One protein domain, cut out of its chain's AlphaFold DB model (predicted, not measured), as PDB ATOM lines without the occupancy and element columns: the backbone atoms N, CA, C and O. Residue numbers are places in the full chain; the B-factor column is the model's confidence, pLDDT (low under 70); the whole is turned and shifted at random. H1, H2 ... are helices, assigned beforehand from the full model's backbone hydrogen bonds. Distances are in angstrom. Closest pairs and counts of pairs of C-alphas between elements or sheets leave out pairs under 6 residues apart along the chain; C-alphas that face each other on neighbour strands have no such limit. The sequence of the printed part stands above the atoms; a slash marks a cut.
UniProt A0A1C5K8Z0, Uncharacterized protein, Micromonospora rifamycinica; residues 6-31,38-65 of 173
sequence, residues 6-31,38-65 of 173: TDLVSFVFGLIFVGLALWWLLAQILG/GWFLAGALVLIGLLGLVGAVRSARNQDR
ATOM      1  N   THR A   6      45.888   1.412  39.750       56.69
ATOM      2  CA  THR A   6      45.803   1.024  38.343       56.69
ATOM      3  C   THR A   6      45.363   2.160  37.429       56.69
ATOM      4  O   THR A   6      45.748   2.160  36.266       56.69
ATOM      5  N   ASP A   7      44.654   3.162  37.947       62.41
ATOM      6  CA  ASP A   7      44.225   4.310  37.140       62.41
ATOM      7  C   ASP A   7      45.371   5.322  36.923       62.41
ATOM      8  O   ASP A   7      45.497   5.977  35.889       62.41
ATOM      9  N   LEU A   8      46.316   5.365  37.871       65.88
ATOM     10  CA  LEU A   8      47.477   6.252  37.808       65.88
ATOM     11  C   LEU A   8      48.448   5.861  36.684       65.88
ATOM     12  O   LEU A   8      49.077   6.726  36.084       65.88
ATOM     13  N   VAL A   9      48.567   4.565  36.371       73.69
ATOM     14  CA  VAL A   9      49.495   4.077  35.338       73.69
ATOM     15  C   VAL A   9      49.035   4.510  33.949       73.69
ATOM     16  O   VAL A   9      49.846   5.004  33.168       73.69
ATOM     17  N   SER A  10      47.738   4.390  33.655       67.56
ATOM     18  CA  SER A  10      47.165   4.851  32.387       67.56
ATOM     19  C   SER A  10      47.239   6.370  32.249       67.56
ATOM     20  O   SER A  10      47.564   6.870  31.171       67.56
ATOM     21  N   PHE A  11      47.028   7.100  33.345       70.56
ATOM     22  CA  PHE A  11      47.188   8.551  33.365       70.56
ATOM     23  C   PHE A  11      48.635   8.983  33.085       70.56
ATOM     24  O   PHE A  11      48.881   9.829  32.226       70.56
ATOM     25  N   VAL A  12      49.607   8.364  33.758       80.00
ATOM     26  CA  VAL A  12      51.033   8.660  33.573       80.00
ATOM     27  C   VAL A  12      51.486   8.315  32.154       80.00
ATOM     28  O   VAL A  12      52.203   9.106  31.546       80.00
ATOM     29  N   PHE A  13      51.031   7.194  31.587       75.06
ATOM     30  CA  PHE A  13      51.359   6.834  30.205       75.06
ATOM     31  C   PHE A  13      50.813   7.854  29.198       75.06
ATOM     32  O   PHE A  13      51.523   8.242  28.271       75.06
ATOM     33  N   GLY A  14      49.584   8.334  29.411       75.44
ATOM     34  CA  GLY A  14      49.001   9.409  28.607       75.44
ATOM     35  C   GLY A  14      49.781  10.719  28.733       75.44
ATOM     36  O   GLY A  14      50.080  11.360  27.726       75.44
ATOM     37  N   LEU A  15      50.179  11.093  29.951       80.81
ATOM     38  CA  LEU A  15      50.914  12.331  30.208       80.81
ATOM     39  C   LEU A  15      52.330  12.310  29.609       80.81
ATOM     40  O   LEU A  15      52.755  13.298  29.009       80.81
ATOM     41  N   ILE A  16      53.037  11.179  29.708       82.12
ATOM     42  CA  ILE A  16      54.355  10.983  29.077       82.12
ATOM     43  C   ILE A  16      54.233  11.095  27.559       82.12
ATOM     44  O   ILE A  16      55.047  11.759  26.917       82.12
ATOM     45  N   PHE A  17      53.206  10.472  26.986       74.69
ATOM     46  CA  PHE A  17      52.973  10.496  25.552       74.69
ATOM     47  C   PHE A  17      52.701  11.919  25.038       74.69
ATOM     48  O   PHE A  17      53.302  12.342  24.049       74.69
ATOM     49  N   VAL A  18      51.868  12.689  25.746       80.00
ATOM     50  CA  VAL A  18      51.622  14.108  25.438       80.00
ATOM     51  C   VAL A  18      52.906  14.929  25.568       80.00
ATOM     52  O   VAL A  18      53.192  15.739  24.690       80.00
ATOM     53  N   GLY A  19      53.711  14.701  26.610       77.81
ATOM     54  CA  GLY A  19      54.993  15.383  26.799       77.81
ATOM     55  C   GLY A  19      55.991  15.116  25.668       77.81
ATOM     56  O   GLY A  19      56.597  16.057  25.159       77.81
ATOM     57  N   LEU A  20      56.121  13.860  25.222       78.19
ATOM     58  CA  LEU A  20      56.972  13.497  24.081       78.19
ATOM     59  C   LEU A  20      56.449  14.082  22.769       78.19
ATOM     60  O   LEU A  20      57.244  14.578  21.975       78.19
ATOM     61  N   ALA A  21      55.135  14.057  22.548       74.50
ATOM     62  CA  ALA A  21      54.525  14.659  21.368       74.50
ATOM     63  C   ALA A  21      54.749  16.179  21.337       74.50
ATOM     64  O   ALA A  21      55.101  16.724  20.292       74.50
ATOM     65  N   LEU A  22      54.610  16.853  22.483       78.88
ATOM     66  CA  LEU A  22      54.834  18.291  22.613       78.88
ATOM     67  C   LEU A  22      56.316  18.648  22.439       78.88
ATOM     68  O   LEU A  22      56.629  19.594  21.724       78.88
ATOM     69  N   TRP A  23      57.226  17.863  23.024       77.62
ATOM     70  CA  TRP A  23      58.674  18.004  22.838       77.62
ATOM     71  C   TRP A  23      59.092  17.799  21.377       77.62
ATOM     72  O   TRP A  23      59.872  18.576  20.830       77.62
ATOM     73  N   TRP A  24      58.541  16.776  20.723       72.69
ATOM     74  CA  TRP A  24      58.802  16.470  19.318       72.69
ATOM     75  C   TRP A  24      58.237  17.555  18.391       72.69
ATOM     76  O   TRP A  24      58.926  17.998  17.475       72.69
ATOM     77  N   LEU A  25      57.032  18.066  18.671       71.25
ATOM     78  CA  LEU A  25      56.451  19.213  17.969       71.25
ATOM     79  C   LEU A  25      57.323  20.465  18.136       71.25
ATOM     80  O   LEU A  25      57.544  21.186  17.168       71.25
ATOM     81  N   LEU A  26      57.857  20.699  19.338       69.19
ATOM     82  CA  LEU A  26      58.765  21.809  19.613       69.19
ATOM     83  C   LEU A  26      60.064  21.684  18.799       69.19
ATOM     84  O   LEU A  26      60.494  22.665  18.197       69.19
ATOM     85  N   ALA A  27      60.637  20.479  18.698       66.88
ATOM     86  CA  ALA A  27      61.791  20.196  17.838       66.88
ATOM     87  C   ALA A  27      61.484  20.423  16.345       66.88
ATOM     88  O   ALA A  27      62.340  20.897  15.595       66.88
ATOM     89  N   GLN A  28      60.248  20.142  15.930       65.75
ATOM     90  CA  GLN A  28      59.808  20.333  14.554       65.75
ATOM     91  C   GLN A  28      59.562  21.809  14.214       65.75
ATOM     92  O   GLN A  28      59.939  22.258  13.131       65.75
ATOM     93  N   ILE A  29      59.002  22.583  15.152       62.41
ATOM     94  CA  ILE A  29      58.848  24.045  15.047       62.41
ATOM     95  C   ILE A  29      60.220  24.738  15.044       62.41
ATOM     96  O   ILE A  29      60.395  25.725  14.333       62.41
ATOM     97  N   LEU A  30      61.212  24.199  15.766       72.81
ATOM     98  CA  LEU A  30      62.600  24.686  15.753       72.81
ATOM     99  C   LEU A  30      63.309  24.527  14.395       72.81
ATOM    100  O   LEU A  30      64.420  25.026  14.230       72.81
ATOM    101  N   GLY A  31      62.673  23.894  13.405       54.25
ATOM    102  CA  GLY A  31      63.112  23.996  12.016       54.25
ATOM    103  C   GLY A  31      64.233  23.037  11.629       54.25
ATOM    104  O   GLY A  31      65.004  23.339  10.720       54.25
ATOM    105  N   GLY A  38      55.394  16.752   7.354       69.00
ATOM    106  CA  GLY A  38      54.159  17.458   7.736       69.00
ATOM    107  C   GLY A  38      52.874  16.614   7.690       69.00
ATOM    108  O   GLY A  38      52.017  16.757   8.558       69.00
ATOM    109  N   TRP A  39      52.750  15.691   6.733       77.06
ATOM    110  CA  TRP A  39      51.589  14.793   6.634       77.06
ATOM    111  C   TRP A  39      51.623  13.668   7.674       77.06
ATOM    112  O   TRP A  39      50.586  13.332   8.240       77.06
ATOM    113  N   PHE A  40      52.809  13.139   7.993       70.44
ATOM    114  CA  PHE A  40      52.980  12.185   9.093       70.44
ATOM    115  C   PHE A  40      52.667  12.820  10.442       70.44
ATOM    116  O   PHE A  40      52.050  12.181  11.287       70.44
ATOM    117  N   LEU A  41      53.040  14.086  10.625       72.06
ATOM    118  CA  LEU A  41      52.708  14.834  11.828       72.06
ATOM    119  C   LEU A  41      51.203  15.076  11.949       72.06
ATOM    120  O   LEU A  41      50.636  14.833  13.011       72.06
ATOM    121  N   ALA A  42      50.544  15.488  10.864       78.56
ATOM    122  CA  ALA A  42      49.090  15.619  10.838       78.56
ATOM    123  C   ALA A  42      48.402  14.275  11.145       78.56
ATOM    124  O   ALA A  42      47.509  14.219  11.989       78.56
ATOM    125  N   GLY A  43      48.871  13.181  10.534       77.44
ATOM    126  CA  GLY A  43      48.375  11.828  10.794       77.44
ATOM    127  C   GLY A  43      48.579  11.388  12.246       77.44
ATOM    128  O   GLY A  43      47.654  10.861  12.864       77.44
ATOM    129  N   ALA A  44      49.752  11.661  12.820       78.06
ATOM    130  CA  ALA A  44      50.037  11.389  14.222       78.06
ATOM    131  C   ALA A  44      49.103  12.195  15.134       78.06
ATOM    132  O   ALA A  44      48.469  11.609  16.004       78.06
ATOM    133  N   LEU A  45      48.930  13.499  14.905       78.69
ATOM    134  CA  LEU A  45      48.062  14.349  15.727       78.69
ATOM    135  C   LEU A  45      46.598  13.889  15.697       78.69
ATOM    136  O   LEU A  45      45.932  13.883  16.731       78.69
ATOM    137  N   VAL A  46      46.118  13.445  14.533       80.38
ATOM    138  CA  VAL A  46      44.766  12.893  14.367       80.38
ATOM    139  C   VAL A  46      44.611  11.559  15.103       80.38
ATOM    140  O   VAL A  46      43.653  11.402  15.858       80.38
ATOM    141  N   LEU A  47      45.551  10.619  14.951       82.50
ATOM    142  CA  LEU A  47      45.530   9.327  15.661       82.50
ATOM    143  C   LEU A  47      45.581   9.510  17.181       82.50
ATOM    144  O   LEU A  47      44.867   8.837  17.921       82.50
ATOM    145  N   ILE A  48      46.399  10.452  17.636       71.75
ATOM    146  CA  ILE A  48      46.580  10.790  19.047       71.75
ATOM    147  C   ILE A  48      45.329  11.461  19.607       71.75
ATOM    148  O   ILE A  48      44.880  11.100  20.694       71.75
ATOM    149  N   GLY A  49      44.734  12.392  18.859       77.81
ATOM    150  CA  GLY A  49      43.466  13.022  19.215       77.81
ATOM    151  C   GLY A  49      42.335  12.000  19.325       77.81
ATOM    152  O   GLY A  49      41.584  12.022  20.297       77.81
ATOM    153  N   LEU A  50      42.265  11.045  18.391       81.12
ATOM    154  CA  LEU A  50      41.316   9.929  18.437       81.12
ATOM    155  C   LEU A  50      41.548   9.032  19.654       81.12
ATOM    156  O   LEU A  50      40.592   8.685  20.343       81.12
ATOM    157  N   LEU A  51      42.798   8.690  19.959       73.94
ATOM    158  CA  LEU A  51      43.116   7.834  21.100       73.94
ATOM    159  C   LEU A  51      42.851   8.544  22.440       73.94
ATOM    160  O   LEU A  51      42.348   7.920  23.375       73.94
ATOM    161  N   GLY A  52      43.094   9.855  22.513       74.00
ATOM    162  CA  GLY A  52      42.733  10.700  23.654       74.00
ATOM    163  C   GLY A  52      41.220  10.846  23.832       74.00
ATOM    164  O   GLY A  52      40.716  10.726  24.949       74.00
ATOM    165  N   LEU A  53      40.475  11.015  22.736       77.81
ATOM    166  CA  LEU A  53      39.013  11.093  22.752       77.81
ATOM    167  C   LEU A  53      38.377   9.754  23.153       77.81
ATOM    168  O   LEU A  53      37.476   9.722  23.990       77.81
ATOM    169  N   VAL A  54      38.876   8.635  22.621       74.81
ATOM    170  CA  VAL A  54      38.451   7.284  23.023       74.81
ATOM    171  C   VAL A  54      38.801   7.022  24.489       74.81
ATOM    172  O   VAL A  54      37.998   6.420  25.202       74.81
ATOM    173  N   GLY A  55      39.942   7.521  24.970       68.81
ATOM    174  CA  GLY A  55      40.303   7.507  26.388       68.81
ATOM    175  C   GLY A  55      39.295   8.262  27.259       68.81
ATOM    176  O   GLY A  55      38.827   7.722  28.261       68.81
ATOM    177  N   ALA A  56      38.885   9.462  26.845       73.50
ATOM    178  CA  ALA A  56      37.905  10.273  27.568       73.50
ATOM    179  C   ALA A  56      36.501   9.640  27.574       73.50
ATOM    180  O   ALA A  56      35.867   9.540  28.624       73.50
ATOM    181  N   VAL A  57      36.032   9.140  26.426       68.25
ATOM    182  CA  VAL A  57      34.716   8.491  26.308       68.25
ATOM    183  C   VAL A  57      34.683   7.160  27.064       68.25
ATOM    184  O   VAL A  57      33.677   6.824  27.686       68.25
ATOM    185  N   ARG A  58      35.779   6.394  27.053       66.75
ATOM    186  CA  ARG A  58      35.879   5.159  27.843       66.75
ATOM    187  C   ARG A  58      35.963   5.439  29.344       66.75
ATOM    188  O   ARG A  58      35.446   4.639  30.119       66.75
ATOM    189  N   SER A  59      36.554   6.567  29.738       50.62
ATOM    190  CA  SER A  59      36.586   7.025  31.130       50.62
ATOM    191  C   SER A  59      35.188   7.387  31.639       50.62
ATOM    192  O   SER A  59      34.755   6.841  32.653       50.62
ATOM    193  N   ALA A  60      34.427   8.180  30.875       60.25
ATOM    194  CA  ALA A  60      33.050   8.543  31.225       60.25
ATOM    195  C   ALA A  60      32.151   7.302  31.397       60.25
ATOM    196  O   ALA A  60      31.468   7.149  32.405       60.25
ATOM    197  N   ARG A  61      32.257   6.331  30.478       63.50
ATOM    198  CA  ARG A  61      31.487   5.073  30.536       63.50
ATOM    199  C   ARG A  61      31.840   4.176  31.729       63.50
ATOM    200  O   ARG A  61      31.004   3.386  32.162       63.50
ATOM    201  N   ASN A  62      33.073   4.241  32.231       57.81
ATOM    202  CA  ASN A  62      33.486   3.480  33.413       57.81
ATOM    203  C   ASN A  62      33.079   4.183  34.719       57.81
ATOM    204  O   ASN A  62      32.798   3.498  35.700       57.81
ATOM    205  N   GLN A  63      32.997   5.517  34.725       59.50
ATOM    206  CA  GLN A  63      32.485   6.302  35.854       59.50
ATOM    207  C   GLN A  63      30.984   6.058  36.087       59.50
ATOM    208  O   GLN A  63      30.561   5.927  37.234       59.50
ATOM    209  N   ASP A  64      30.206   5.862  35.019       60.56
ATOM    210  CA  ASP A  64      28.763   5.588  35.102       60.56
ATOM    211  C   ASP A  64      28.411   4.211  35.708       60.56
ATOM    212  O   ASP A  64      27.291   3.998  36.173       60.56
ATOM    213  N   ARG A  65      29.349   3.251  35.729       59.53
ATOM    214  CA  ARG A  65      29.092   1.867  36.189       59.53
ATOM    215  C   ARG A  65      29.363   1.639  37.682       59.53
ATOM    216  O   ARG A  65      28.975   0.604  38.220       59.53
TER     217      ARG A  65
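This is residues 6 to 31 and 38 to 65 of the 173 residues of an uncharacterized protein of Micromonospora rifamycinica (UniProt A0A1C5K8Z0). Two long helices, H1 and H2, run side by side in opposite directions as a loose pair, with a narrow gap between them and with residues 32 to 37 of the link that joins them cut out. The last residues, 56 to 65, of which 56 to 63 belong to H2, stick out past the rest at one end. The printed part has 54 residues with two named helices, H1 then H2, and no named strand; its class is all helix. The whole is loose, with a radius of gyration of the C-alphas of 13.7 A, and it is a rod spanning 47 by 20 by 10 A.

H1 is residues 6 to 29, 35.3 A from first to last C-alpha, beginning at C-alpha 6 (45.803, 1.024, 38.343) and ending at C-alpha 29 (58.848, 24.045, 15.047). H2 is residues 38 to 63, 37.2 A long by the same measure, from C-alpha 38 (54.159, 17.458, 7.736) to C-alpha 63 (32.485, 6.302, 35.854).

H1 and H2 are near each other: their closest C-alphas are 8.1 A apart, and 18 pairs of C-alphas are within 10 A. Along H1 x and y rise while z falls; along H2 x and y fall while z rises. In H2 every O i to N i+4 pair is within hydrogen-bond range, and in H1 19 of 20 are.

The C-alphas farthest apart are those of Gly 31 and Arg 65, at 47.2 A. Residues 32 to 37 are not printed, and C-alphas 31 and 38 are 11.9 A apart across the cut. Without residues 56 to 65, which stand free, the body spans 39 by 18 by 10 A. The mean pLDDT of the printed part is 71.3, and 20 residues are under 70, among them residues 6 to 8, 26 to 29 and 57 to 65.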